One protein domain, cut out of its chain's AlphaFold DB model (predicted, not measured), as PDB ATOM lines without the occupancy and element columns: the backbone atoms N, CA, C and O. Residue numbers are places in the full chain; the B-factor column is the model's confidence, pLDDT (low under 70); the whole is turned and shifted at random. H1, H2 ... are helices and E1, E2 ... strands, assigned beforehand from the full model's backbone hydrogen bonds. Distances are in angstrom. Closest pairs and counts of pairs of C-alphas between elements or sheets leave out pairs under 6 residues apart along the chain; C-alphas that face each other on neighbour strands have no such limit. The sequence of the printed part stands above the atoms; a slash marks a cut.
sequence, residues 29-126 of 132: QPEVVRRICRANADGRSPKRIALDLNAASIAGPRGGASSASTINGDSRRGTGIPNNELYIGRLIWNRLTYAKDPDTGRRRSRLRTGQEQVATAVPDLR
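What this domain is: This is residues 29 to 126 of the 132 residues of the protein "Recombinase domain-containing protein" of Lichenicoccus roseus (UniProt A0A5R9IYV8). A small group of helices, the hairpin H1 and H2 with short H3 on H2, makes one end of the domain, and a long two-stranded ribbon makes the other. In the ribbon E1 runs on into E2, and E3 and E4 come back beside them; short H4 lies at the ribbon's E1 end, and residues 73 to 84 join the two parts. The printed part has 98 residues with four named helices and then four named strands, H1 H2 H3 H4 E1 E2 E3 E4; the strands form two sheets, E1 - E4 and E2 - E3, both antiparallel, and the class is mixed, helices and strands. The whole is loose, with a radius of gyration of the C-alphas of 15.9 A and spans of 47 by 34 by 25 A.

How they stand to each other: H1, residues 29 to 41, touches H2, residues 46 to 55, with its residues 36 to 40 alone. The closest C-alphas of this helical hairpin, those of Ile 36 and Ile 49, are 6.9 A apart, and the lines stand at a steep tilt of 42 degrees, opposite ways. H3, residues 68 to 72, touches H2, the closest C-alphas being those of Lys 47 and Ala 68 at 4.6 A. H1 and H3 are close but not clearly touching, with the C-alphas of Ile 36 and Ile 71 at 7.7 A. H4, residues 85 to 88, touches no helix; it is only just apart from H1, at 8.4 A. In H1, H2 and H3 every O i to N i+4 pair is within hydrogen-bond range; H4 is too short for such a pair. E1, residues 90 to 93, runs on into E2, residues 96 to 100, across a break of 2 residues at 13 degrees. E2 and E3, residues 107 to 111, form an antiparallel hairpin at 150 degrees, with N 99 and O 108 within hydrogen-bond range at 3.0 A. E1 and E4, residues 118 to 121, are antiparallel at 157 degrees, with N 91 and O 120 at 2.8 A. H4 and E4 are near each other, with 5 pairs of C-alphas within 10 A.

Where its parts are: H1 begins at C-alpha 29, (159.495, 205.288, 279.548), and is 18.6 A long; H2 is 14.2 A, H3 6.0 A and H4 5.4 A. E1 is 9.7 A long, E2 and E3 are each 13.2 A, and E4 is 10.2 A, ending at C-alpha 121, (178.782, 200.425, 285.043).

The domain as a whole: The C-alphas farthest apart, those of Ala 56 and Asp 103, are 47.9 A apart. The printed part has no cut. The links H2 to H3 and H3 to H4 are long, with 12 residues each. The mean pLDDT of the printed part is 83.6; residues 113 to 115 are under 70.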
ATOM      1  N   GLN A  29     159.148 204.859 278.189       77.88
ATOM      2  CA  GLN A  29     159.495 205.288 279.548       77.88
ATOM      3  C   GLN A  29     160.652 206.314 279.614       77.88
ATOM      4  O   GLN A  29     160.577 207.217 280.455       77.88
ATOM      5  N   PRO A  30     161.694 206.249 278.754       82.62
ATOM      6  CA  PRO A  30     162.797 207.200 278.704       82.62
ATOM      7  C   PRO A  30     162.362 208.653 278.621       82.62
ATOM      8  O   PRO A  30     162.906 209.494 279.333       82.62
ATOM      9  N   GLU A  31     161.362 208.954 277.795       84.56
ATOM     10  CA  GLU A  31     160.941 210.335 277.572       84.56
ATOM     11  C   GLU A  31     160.279 210.938 278.815       84.56
ATOM     12  O   GLU A  31     160.565 212.071 279.204       84.56
ATOM     13  N   VAL A  32     159.467 210.148 279.522       85.25
ATOM     14  CA  VAL A  32     158.863 210.564 280.795       85.25
ATOM     15  C   VAL A  32     159.945 210.830 281.843       85.25
ATOM     16  O   VAL A  32     159.887 211.838 282.549       85.25
ATOM     17  N   VAL A  33     160.955 209.960 281.925       86.06
ATOM     18  CA  VAL A  33     162.085 210.123 282.850       86.06
ATOM     19  C   VAL A  33     162.869 211.399 282.534       86.06
ATOM     20  O   VAL A  33     163.078 212.213 283.434       86.06
ATOM     21  N   ARG A  34     163.227 211.635 281.265       88.44
ATOM     22  CA  ARG A  34     163.923 212.862 280.833       88.44
ATOM     23  C   ARG A  34     163.119 214.116 281.150       88.44
ATOM     24  O   ARG A  34     163.669 215.064 281.707       88.44
ATOM     25  N   ARG A  35     161.810 214.113 280.869       88.56
ATOM     26  CA  ARG A  35     160.907 215.227 281.194       88.56
ATOM     27  C   ARG A  35     160.909 215.543 282.690       88.56
ATOM     28  O   ARG A  35     160.936 216.714 283.060       88.56
ATOM     29  N   ILE A  36     160.879 214.521 283.545       89.06
ATOM     30  CA  ILE A  36     160.893 214.687 285.005       89.06
ATOM     31  C   ILE A  36     162.235 215.235 285.485       89.06
ATOM     32  O   ILE A  36     162.244 216.175 286.279       89.06
ATOM     33  N   CYS A  37     163.346 214.679 285.002       87.44
ATOM     34  CA  CYS A  37     164.685 215.133 285.370       87.44
ATOM     35  C   CYS A  37     164.926 216.580 284.938       87.44
ATOM     36  O   CYS A  37     165.353 217.382 285.760       87.44
ATOM     37  N   ARG A  38     164.533 216.951 283.713       89.19
ATOM     38  CA  ARG A  38     164.617 218.335 283.232       89.19
ATOM     39  C   ARG A  38     163.772 219.287 284.073       89.19
ATOM     40  O   ARG A  38     164.273 220.285 284.564       89.19
ATOM     41  N   ALA A  39     162.510 218.937 284.317       89.00
ATOM     42  CA  ALA A  39     161.627 219.745 285.152       89.00
ATOM     43  C   ALA A  39     162.172 219.927 286.580       89.00
ATOM     44  O   ALA A  39     161.975 220.979 287.185       89.00
ATOM     45  N   ASN A  40     162.839 218.908 287.124       88.12
ATOM     46  CA  ASN A  40     163.484 218.984 288.429       88.12
ATOM     47  C   ASN A  40     164.733 219.883 288.407       88.12
ATOM     48  O   ASN A  40     164.866 220.714 289.301       88.12
ATOM     49  N   ALA A  41     165.583 219.764 287.378       86.75
ATOM     50  CA  ALA A  41     166.750 220.625 287.160       86.75
ATOM     51  C   ALA A  41     166.354 222.101 286.966       86.75
ATOM     52  O   ALA A  41     166.997 222.990 287.516       86.75
ATOM     53  N   ASP A  42     165.213 222.354 286.316       88.94
ATOM     54  CA  ASP A  42     164.589 223.680 286.188       88.94
ATOM     55  C   ASP A  42     164.005 224.216 287.520       88.94
ATOM     56  O   ASP A  42     163.341 225.253 287.553       88.94
ATOM     57  N   GLY A  43     164.176 223.494 288.634       88.75
ATOM     58  CA  GLY A  43     163.722 223.899 289.965       88.75
ATOM     59  C   GLY A  43     162.230 223.682 290.230       88.75
ATOM     60  O   GLY A  43     161.704 224.161 291.242       88.75
ATOM     61  N   ARG A  44     161.500 222.959 289.366       90.75
ATOM     62  CA  ARG A  44     160.078 222.679 289.622       90.75
ATOM     63  C   ARG A  44     159.927 221.726 290.801       90.75
ATOM     64  O   ARG A  44     160.585 220.692 290.901       90.75
ATOM     65  N   SER A  45     158.973 222.039 291.677       90.94
ATOM     66  CA  SER A  45     158.700 221.186 292.831       90.94
ATOM     67  C   SER A  45     158.188 219.798 292.400       90.94
ATOM     68  O   SER A  45     157.357 219.705 291.490       90.94
ATOM     69  N   PRO A  46     158.573 218.710 293.094       89.12
ATOM     70  CA  PRO A  46     158.085 217.358 292.803       89.12
ATOM     71  C   PRO A  46     156.556 217.245 292.808       89.12
ATOM     72  O   PRO A  46     155.973 216.501 292.024       89.12
ATOM     73  N   LYS A  47     155.886 218.024 293.666       90.81
ATOM     74  CA  LYS A  47     154.422 218.104 293.712       90.81
ATOM     75  C   LYS A  47     153.846 218.683 292.421       90.81
ATOM     76  O   LYS A  47     152.840 218.173 291.933       90.81
ATOM     77  N   ARG A  48     154.473 219.724 291.864       91.19
ATOM     78  CA  ARG A  48     154.024 220.319 290.604       91.19
ATOM     79  C   ARG A  48     154.265 219.383 289.426       91.19
ATOM     80  O   ARG A  48     153.360 219.209 288.622       91.19
ATOM     81  N   ILE A  49     155.425 218.729 289.379       90.62
ATOM     82  CA  ILE A  49     155.734 217.743 288.336       90.62
ATOM     83  C   ILE A  49     154.708 216.598 288.366       90.62
ATOM     84  O   ILE A  49     154.170 216.238 287.326       90.62
ATOM     85  N   ALA A  50     154.360 216.075 289.549       90.00
ATOM     86  CA  ALA A  50     153.323 215.049 289.693       90.00
ATOM     87  C   ALA A  50     151.965 215.509 289.149       90.00
ATOM     88  O   ALA A  50     151.307 214.765 288.425       90.00
ATOM     89  N   LEU A  51     151.554 216.736 289.481       89.50
ATOM     90  CA  LEU A  51     150.304 217.308 288.990       89.50
ATOM     91  C   LEU A  51     150.303 217.432 287.461       89.50
ATOM     92  O   LEU A  51     149.338 217.019 286.825       89.50
ATOM     93  N   ASP A  52     151.392 217.943 286.883       89.12
ATOM     94  CA  ASP A  52     151.535 218.125 285.436       89.12
ATOM     95  C   ASP A  52     151.534 216.771 284.689       89.12
ATOM     96  O   ASP A  52     150.980 216.672 283.595       89.12
ATOM     97  N   LEU A  53     152.118 215.716 285.273       88.56
ATOM     98  CA  LEU A  53     152.078 214.356 284.713       88.56
ATOM     99  C   LEU A  53     150.671 213.756 284.760       88.56
ATOM    100  O   LEU A  53     150.212 213.197 283.768       88.56
ATOM    101  N   ASN A  54     149.979 213.905 285.892       88.06
ATOM    102  CA  ASN A  54     148.619 213.395 286.053       88.06
ATOM    103  C   ASN A  54     147.634 214.127 285.126       88.06
ATOM    104  O   ASN A  54     146.752 213.492 284.559       88.06
ATOM    105  N   ALA A  55     147.814 215.436 284.917       88.50
ATOM    106  CA  ALA A  55     147.026 216.217 283.962       88.50
ATOM    107  C   ALA A  55     147.269 215.794 282.501       88.50
ATOM    108  O   ALA A  55     146.369 215.891 281.674       88.50
ATOM    109  N   ALA A  56     148.469 215.299 282.189       86.75
ATOM    110  CA  ALA A  56     148.817 214.745 280.883       86.75
ATOM    111  C   ALA A  56     148.447 213.253 280.731       86.75
ATOM    112  O   ALA A  56     148.851 212.632 279.750       86.75
ATOM    113  N   SER A  57     147.727 212.664 281.696       85.88
ATOM    114  CA  SER A  57     147.379 211.234 281.741       85.88
ATOM    115  C   SER A  57     148.588 210.290 281.670       85.88
ATOM    116  O   SER A  57     148.481 209.155 281.207       85.88
ATOM    117  N   ILE A  58     149.751 210.741 282.151       83.12
ATOM    118  CA  ILE A  58     150.972 209.936 282.188       83.12
ATOM    119  C   ILE A  58     150.988 209.130 283.485       83.12
ATOM    120  O   ILE A  58     151.155 209.675 284.582       83.12
ATOM    121  N   ALA A  59     150.833 207.813 283.354       79.19
ATOM    122  CA  ALA A  59     150.925 206.896 284.480       79.19
ATOM    123  C   ALA A  59     152.351 206.866 285.054       79.19
ATOM    124  O   ALA A  59     153.351 206.908 284.340       79.19
ATOM    125  N   GLY A  60     152.442 206.774 286.376       76.44
ATOM    126  CA  GLY A  60     153.691 206.542 287.079       76.44
ATOM    127  C   GLY A  60     154.223 205.117 286.870       76.44
ATOM    128  O   GLY A  60     153.528 204.253 286.336       76.44
ATOM    129  N   PRO A  61     155.427 204.809 287.386       71.62
ATOM    130  CA  PRO A  61     156.150 203.559 287.106       71.62
ATOM    131  C   PRO A  61     155.411 202.261 287.469       71.62
ATOM    132  O   PRO A  61     155.780 201.189 287.008       71.62
ATOM    133  N   ARG A  62     154.390 202.338 288.331       74.50
ATOM    134  CA  ARG A  62     153.560 201.195 288.756       74.50
ATOM    135  C   ARG A  62     152.160 201.191 288.124       74.50
ATOM    136  O   ARG A  62     151.282 200.505 288.631       74.50
ATOM    137  N   GLY A  63     151.927 201.990 287.081       74.19
ATOM    138  CA  GLY A  63     150.646 202.069 286.365       74.19
ATOM    139  C   GLY A  63     149.572 202.950 287.019       74.19
ATOM    140  O   GLY A  63     148.478 203.064 286.483       74.19
ATOM    141  N   GLY A  64     149.862 203.587 288.159       82.19
ATOM    142  CA  GLY A  64     148.949 204.512 288.849       82.19
ATOM    143  C   GLY A  64     149.377 205.977 288.740       82.19
ATOM    144  O   GLY A  64     150.387 206.284 288.114       82.19
ATOM    145  N   ALA A  65     148.651 206.885 289.393       82.94
ATOM    146  CA  ALA A  65     148.994 208.308 289.411       82.94
ATOM    147  C   ALA A  65     150.414 208.560 289.955       82.94
ATOM    148  O   ALA A  65     150.852 207.946 290.936       82.94
ATOM    149  N   SER A  66     151.123 209.503 289.336       84.44
ATOM    150  CA  SER A  66     152.420 209.955 289.831       84.44
ATOM    151  C   SER A  66     152.218 210.795 291.090       84.44
ATOM    152  O   SER A  66     151.430 211.741 291.109       84.44
ATOM    153  N   SER A  67     152.931 210.446 292.161       86.00
ATOM    154  CA  SER A  67     152.913 211.187 293.426       86.00
ATOM    155  C   SER A  67     154.211 211.969 293.621       86.00
ATOM    156  O   SER A  67     155.256 211.601 293.081       86.00
ATOM    157  N   ALA A  68     154.178 213.013 294.454       86.50
ATOM    158  CA  ALA A  68     155.384 213.763 294.813       86.50
ATOM    159  C   ALA A  68     156.470 212.852 295.419       86.50
ATOM    160  O   ALA A  68     157.650 213.022 295.125       86.50
ATOM    161  N   SER A  69     156.066 211.846 296.203       85.12
ATOM    162  CA  SER A  69     156.962 210.852 296.803       85.12
ATOM    163  C   SER A  69     157.587 209.918 295.767       85.12
ATOM    164  O   SER A  69     158.712 209.477 295.949       85.12
ATOM    165  N   THR A  70     156.882 209.616 294.673       85.12
ATOM    166  CA  THR A  70     157.424 208.822 293.557       85.12
ATOM    167  C   THR A  70     158.488 209.596 292.790       85.12
ATOM    168  O   THR A  70     159.481 209.014 292.366       85.12
ATOM    169  N   ILE A  71     158.282 210.903 292.622       87.81
ATOM    170  CA  ILE A  71     159.211 211.767 291.898       87.81
ATOM    171  C   ILE A  71     160.426 212.061 292.768       87.81
ATOM    172  O   ILE A  71     161.522 211.692 292.380       87.81
ATOM    173  N   ASN A  72     160.244 212.658 293.948       87.38
ATOM    174  CA  ASN A  72     161.364 213.050 294.804       87.38
ATOM    175  C   ASN A  72     162.050 211.854 295.468       87.38
ATOM    176  O   ASN A  72     163.269 211.812 295.561       87.38
ATOM    177  N   GLY A  73     161.257 210.900 295.960       85.69
ATOM    178  CA  GLY A  73     161.741 209.817 296.809       85.69
ATOM    179  C   GLY A  73     162.535 210.300 298.027       85.69
ATOM    180  O   GLY A  73     162.287 211.375 298.576       85.69
ATOM    181  N   ASP A  74     163.460 209.455 298.469       82.44
ATOM    182  CA  ASP A  74     164.422 209.713 299.536       82.44
ATOM    183  C   ASP A  74     165.818 209.725 298.907       82.44
ATOM    184  O   ASP A  74     166.363 208.676 298.542       82.44
ATOM    185  N   SER A  75     166.392 210.923 298.786       79.31
ATOM    186  CA  SER A  75     167.706 211.136 298.174       79.31
ATOM    187  C   SER A  75     168.817 210.370 298.888       79.31
ATOM    188  O   SER A  75     169.728 209.869 298.240       79.31
ATOM    189  N   ARG A  76     168.716 210.174 300.212       77.75
ATOM    190  CA  ARG A  76     169.717 209.410 300.979       77.75
ATOM    191  C   ARG A  76     169.669 207.923 300.648       77.75
ATOM    192  O   ARG A  76     170.662 207.224 300.814       77.75
ATOM    193  N   ARG A  77     168.508 207.428 300.218       78.19
ATOM    194  CA  ARG A  77     168.303 206.034 299.810       78.19
ATOM    195  C   ARG A  77     168.526 205.810 298.316       78.19
ATOM    196  O   ARG A  77     168.489 204.653 297.899       78.19
ATOM    197  N   GLY A  78     168.713 206.875 297.533       77.69
ATOM    198  CA  GLY A  78     168.726 206.802 296.071       77.69
ATOM    199  C   GLY A  78     167.368 206.379 295.505       77.69
ATOM    200  O   GLY A  78     167.303 205.636 294.531       77.69
ATOM    201  N   THR A  79     166.264 206.754 296.164       81.75
ATOM    202  CA  THR A  79     164.913 206.490 295.649       81.75
ATOM    203  C   THR A  79     164.312 207.759 295.065       81.75
ATOM    204  O   THR A  79     164.656 208.866 295.470       81.75
ATOM    205  N   GLY A  80     163.396 207.595 294.114       85.31
ATOM    206  CA  GLY A  80     162.878 208.691 293.297       85.31
ATOM    207  C   GLY A  80     163.394 208.593 291.868       85.31
ATOM    208  O   GLY A  80     164.350 207.876 291.584       85.31
ATOM    209  N   ILE A  81     162.728 209.289 290.955       87.06
ATOM    210  CA  ILE A  81     163.085 209.272 289.532       87.06
ATOM    211  C   ILE A  81     164.422 209.998 289.271       87.06
ATOM    212  O   ILE A  81     165.301 209.373 288.691       87.06
ATOM    213  N   PRO A  82     164.659 211.241 289.735       86.06
ATOM    214  CA  PRO A  82     165.917 211.932 289.464       86.06
ATOM    215  C   PRO A  82     167.101 211.353 290.252       86.06
ATOM    216  O   PRO A  82     168.240 211.531 289.849       86.06
ATOM    217  N   ASN A  83     166.845 210.622 291.343       86.50
ATOM    218  CA  ASN A  83     167.898 210.037 292.176       86.50
ATOM    219  C   ASN A  83     168.366 208.658 291.691       86.50
ATOM    220  O   ASN A  83     169.252 208.090 292.315       86.50
ATOM    221  N   ASN A  84     167.754 208.084 290.648       86.94
ATOM    222  CA  ASN A  84     168.078 206.733 290.200       86.94
ATOM    223  C   ASN A  84     169.295 206.729 289.266       86.94
ATOM    224  O   ASN A  84     169.211 207.075 288.089       86.94
ATOM    225  N   GLU A  85     170.414 206.237 289.781       85.62
ATOM    226  CA  GLU A  85     171.705 206.180 289.097       85.62
ATOM    227  C   GLU A  85     171.711 205.201 287.911       85.62
ATOM    228  O   GLU A  85     172.576 205.286 287.040       85.62
ATOM    229  N   LEU A  86     170.710 204.319 287.799       87.62
ATOM    230  CA  LEU A  86     170.551 203.481 286.610       87.62
ATOM    231  C   LEU A  86     170.340 204.330 285.349       87.62
ATOM    232  O   LEU A  86     170.800 203.948 284.278       87.62
ATOM    233  N   TYR A  87     169.691 205.493 285.467       86.94
ATOM    234  CA  TYR A  87     169.417 206.352 284.316       86.94
ATOM    235  C   TYR A  87     170.675 206.979 283.716       86.94
ATOM    236  O   TYR A  87     170.678 207.253 282.520       86.94
ATOM    237  N   ILE A  88     171.748 207.108 284.497       86.50
ATOM    238  CA  ILE A  88     173.085 207.508 284.027       86.50
ATOM    239  C   ILE A  88     173.996 206.293 283.764       86.50
ATOM    240  O   ILE A  88     175.208 206.430 283.645       86.50
ATOM    241  N   GLY A  89     173.436 205.079 283.697       86.31
ATOM    242  CA  GLY A  89     174.187 203.857 283.403       86.31
ATOM    243  C   GLY A  89     174.998 203.317 284.584       86.31
ATOM    244  O   GLY A  89     176.012 202.652 284.379       86.31
ATOM    245  N   ARG A  90     174.595 203.585 285.834       86.81
ATOM    246  CA  ARG A  90     175.267 203.067 287.039       86.81
ATOM    247  C   ARG A  90     174.313 202.209 287.864       86.81
ATOM    248  O   ARG A  90     173.417 202.701 288.546       86.81
ATOM    249  N   LEU A  91     174.530 200.898 287.851       86.94
ATOM    250  CA  LEU A  91     173.775 199.955 288.666       86.94
ATOM    251  C   LEU A  91     174.439 199.820 290.034       86.94
ATOM    252  O   LEU A  91     175.447 199.133 290.175       86.94
ATOM    253  N   ILE A  92     173.857 200.445 291.056       85.38
ATOM    254  CA  ILE A  92     174.311 200.264 292.438       85.38
ATOM    255  C   ILE A  92     173.383 199.287 293.155       85.38
ATOM    256  O   ILE A  92     172.154 199.423 293.140       85.38
ATOM    257  N   TRP A  93     173.990 198.311 293.811       83.50
ATOM    258  CA  TRP A  93     173.336 197.279 294.597       83.50
ATOM    259  C   TRP A  93     173.770 197.375 296.064       83.50
ATOM    260  O   TRP A  93     174.767 198.011 296.399       83.50
ATOM    261  N   ASN A  94     172.975 196.776 296.963       84.44
ATOM    262  CA  ASN A  94     173.275 196.700 298.402       84.44
ATOM    263  C   ASN A  94     173.309 198.058 299.158       84.44
ATOM    264  O   ASN A  94     174.048 198.225 300.126       84.44
ATOM    265  N   ARG A  95     172.473 199.036 298.761       80.12
ATOM    266  CA  ARG A  95     172.389 200.363 299.421       80.12
ATOM    267  C   ARG A  95     171.807 200.342 300.844       80.12
ATOM    268  O   ARG A  95     172.123 201.208 301.659       80.12
ATOM    269  N   LEU A  96     170.916 199.394 301.139       82.88
ATOM    270  CA  LEU A  96     170.142 199.328 302.382       82.88
ATOM    271  C   LEU A  96     170.250 197.935 302.993       82.88
ATOM    272  O   LEU A  96     169.982 196.944 302.317       82.88
ATOM    273  N   THR A  97     170.548 197.874 304.288       81.19
ATOM    274  CA  THR A  97     170.363 196.660 305.084       81.19
ATOM    275  C   THR A  97     169.157 196.815 305.999       81.19
ATOM    276  O   THR A  97     168.860 197.904 306.499       81.19
ATOM    277  N   TYR A  98     168.432 195.723 306.210       81.25
ATOM    278  CA  TYR A  98     167.284 195.682 307.103       81.25
ATOM    279  C   TYR A  98     167.626 194.792 308.287       81.25
ATOM    280  O   TYR A  98     167.682 193.575 308.143       81.25
ATOM    281  N   ALA A  99     167.806 195.398 309.455       82.25
ATOM    282  CA  ALA A  99     168.025 194.675 310.699       82.25
ATOM    283  C   ALA A  99     166.752 194.718 311.546       82.25
ATOM    284  O   ALA A  99     166.082 195.754 311.631       82.25
ATOM    285  N   LYS A 100     166.400 193.589 312.161       85.62
ATOM    286  CA  LYS A 100     165.385 193.574 313.212       85.62
ATOM    287  C   LYS A 100     166.030 194.126 314.479       85.62
ATOM    288  O   LYS A 100     167.101 193.683 314.873       85.62
ATOM    289  N   ASP A 101     165.390 195.123 315.061       78.88
ATOM    290  CA  ASP A 101     165.784 195.695 316.337       78.88
ATOM    291  C   ASP A 101     165.440 194.685 317.455       78.88
ATOM    292  O   ASP A 101     164.290 194.229 317.502       78.88
ATOM    293  N   PRO A 102     166.418 194.250 318.274       82.00
ATOM    294  CA  PRO A 102     166.204 193.196 319.264       82.00
ATOM    295  C   PRO A 102     165.284 193.642 320.406       82.00
ATOM    296  O   PRO A 102     164.515 192.826 320.905       82.00
ATOM    297  N   ASP A 103     165.303 194.930 320.756       82.62
ATOM    298  CA  ASP A 103     164.542 195.490 321.875       82.62
ATOM    299  C   ASP A 103     163.096 195.810 321.483       82.62
ATOM    300  O   ASP A 103     162.152 195.564 322.230       82.62
ATOM    301  N   THR A 104     162.895 196.358 320.282       81.88
ATOM    302  CA  THR A 104     161.568 196.809 319.825       81.88
ATOM    303  C   THR A 104     160.880 195.830 318.878       81.88
ATOM    304  O   THR A 104     159.717 196.024 318.521       81.88
ATOM    305  N   GLY A 105     161.600 194.820 318.384       83.81
ATOM    306  CA  GLY A 105     161.121 193.875 317.373       83.81
ATOM    307  C   GLY A 105     160.846 194.495 315.995       83.81
ATOM    308  O   GLY A 105     160.475 193.774 315.063       83.81
ATOM    309  N   ARG A 106     161.022 195.814 315.834       84.19
ATOM    310  CA  ARG A 106     160.726 196.551 314.601       84.19
ATOM    311  C   ARG A 106     161.860 196.407 313.597       84.19
ATOM    312  O   ARG A 106     163.039 196.375 313.938       84.19
ATOM    313  N   ARG A 107     161.509 196.373 312.314       85.50
ATOM    314  CA  ARG A 107     162.490 196.325 311.227       85.50
ATOM    315  C   ARG A 107     163.029 197.736 310.978       85.50
ATOM    316  O   ARG A 107     162.272 198.633 310.609       85.50
ATOM    317  N   ARG A 108     164.329 197.946 311.185       81.06
ATOM    318  CA  ARG A 108     165.018 199.219 310.932       81.06
ATOM    319  C   ARG A 108     165.860 199.095 309.669       81.06
ATOM    320  O   ARG A 108     166.650 198.166 309.519       81.06
ATOM    321  N   SER A 109     165.697 200.048 308.760       79.88
ATOM    322  CA  SER A 109     166.566 200.178 307.594       79.88
ATOM    323  C   SER A 109     167.805 200.994 307.959       79.88
ATOM    324  O   SER A 109     167.652 202.127 308.425       79.88
ATOM    325  N   ARG A 110     169.000 200.465 307.709       80.50
ATOM    326  CA  ARG A 110     170.270 201.185 307.848       80.50
ATOM    327  C   ARG A 110     170.878 201.389 306.462       80.50
ATOM    328  O   ARG A 110     170.876 200.465 305.648       80.50
ATOM    329  N   LEU A 111     171.342 202.607 306.189       75.31
ATOM    330  CA  LEU A 111     172.088 202.904 304.967       75.31
ATOM    331  C   LEU A 111     173.465 202.257 305.067       75.31
ATOM    332  O   LEU A 111     174.126 202.374 306.099       75.31
ATOM    333  N   ARG A 112     173.864 201.563 304.006       73.06
ATOM    334  CA  ARG A 112     175.186 200.950 303.900       73.06
ATOM    335  C   ARG A 112     176.175 201.989 303.374       73.06
ATOM    336  O   ARG A 112     175.836 202.721 302.442       73.06
ATOM    337  N   THR A 113     177.353 202.093 303.987       66.44
ATOM    338  CA  THR A 113     178.399 203.031 303.548       66.44
ATOM    339  C   THR A 113     179.011 202.556 302.225       66.44
ATOM    340  O   THR A 113     178.945 201.376 301.882       66.44
ATOM    341  N   GLY A 114     179.581 203.482 301.446       64.12
ATOM    342  CA  GLY A 114     179.946 203.256 300.037       64.12
ATOM    343  C   GLY A 114     180.922 202.105 299.759       64.12
ATOM    344  O   GLY A 114     180.965 201.627 298.637       64.12
ATOM    345  N   GLN A 115     181.667 201.623 300.760       62.50
ATOM    346  CA  GLN A 115     182.573 200.468 300.631       62.50
ATOM    347  C   GLN A 115     181.824 199.138 300.472       62.50
ATOM    348  O   GLN A 115     182.350 198.187 299.906       62.50
ATOM    349  N   GLU A 116     180.598 199.059 300.984       72.62
ATOM    350  CA  GLU A 116     179.784 197.848 300.923       72.62
ATOM    351  C   GLU A 116     178.725 197.915 299.812       72.62
ATOM    352  O   GLU A 116     178.109 196.907 299.459       72.62
ATOM    353  N   GLN A 117     178.496 199.111 299.271       78.25
ATOM    354  CA  GLN A 117     177.706 199.307 298.066       78.25
ATOM    355  C   GLN A 117     178.550 198.883 296.875       78.25
ATOM    356  O   GLN A 117     179.665 199.363 296.696       78.25
ATOM    357  N   VAL A 118     178.011 198.005 296.038       81.31
ATOM    358  CA  VAL A 118     178.713 197.633 294.815       81.31
ATOM    359  C   VAL A 118     178.074 198.387 293.662       81.31
ATOM    360  O   VAL A 118     176.852 198.396 293.515       81.31
ATOM    361  N   ALA A 119     178.904 199.078 292.890       84.19
ATOM    362  CA  ALA A 119     178.494 199.873 291.747       84.19
ATOM    363  C   ALA A 119     179.075 199.254 290.475       84.19
ATOM    364  O   ALA A 119     180.287 199.105 290.347       84.19
ATOM    365  N   THR A 120     178.203 198.915 289.533       86.00
ATOM    366  CA  THR A 120     178.564 198.347 288.235       86.00
ATOM    367  C   THR A 120     178.172 199.331 287.140       86.00
ATOM    368  O   THR A 120     177.044 199.829 287.126       86.00
ATOM    369  N   ALA A 121     179.095 199.632 286.226       85.19
ATOM    370  CA  ALA A 121     178.782 200.425 285.043       85.19
ATOM    371  C   ALA A 121     177.957 199.581 284.059       85.19
ATOM    372  O   ALA A 121     178.338 198.462 283.726       85.19
ATOM    373  N   VAL A 122     176.818 200.116 283.631       85.81
ATOM    374  CA  VAL A 122     175.861 199.512 282.692       85.81
ATOM    375  C   VAL A 122     175.443 200.559 281.647       85.81
ATOM    376  O   VAL A 122     174.296 201.011 281.642       85.81
ATOM    377  N   PRO A 123     176.372 200.998 280.777       84.88
ATOM    378  CA  PRO A 123     176.100 202.057 279.803       84.88
ATOM    379  C   PRO A 123     174.950 201.703 278.847       84.88
ATOM    380  O   PRO A 123     174.195 202.589 278.460       84.88
ATOM    381  N   ASP A 124     174.745 200.416 278.555       80.94
ATOM    382  CA  ASP A 124     173.679 199.928 277.666       80.94
ATOM    383  C   ASP A 124     172.256 200.197 278.196       80.94
ATOM    384  O   ASP A 124     171.287 200.162 277.443       80.94
ATOM    385  N   LEU A 125     172.114 200.473 279.500       82.00
ATOM    386  CA  LEU A 125     170.835 200.788 280.150       82.00
ATOM    387  C   LEU A 125     170.651 202.287 280.425       82.00
ATOM    388  O   LEU A 125     169.689 202.680 281.092       82.00
ATOM    389  N   ARG A 126     171.572 203.129 279.947       85.50
ATOM    390  CA  ARG A 126     171.538 204.577 280.160       85.50
ATOM    391  C   ARG A 126     170.354 205.210 279.425       85.50
ATOM    392  O   ARG A 126     170.085 204.919 278.265       85.50
TER     393      ARG A 126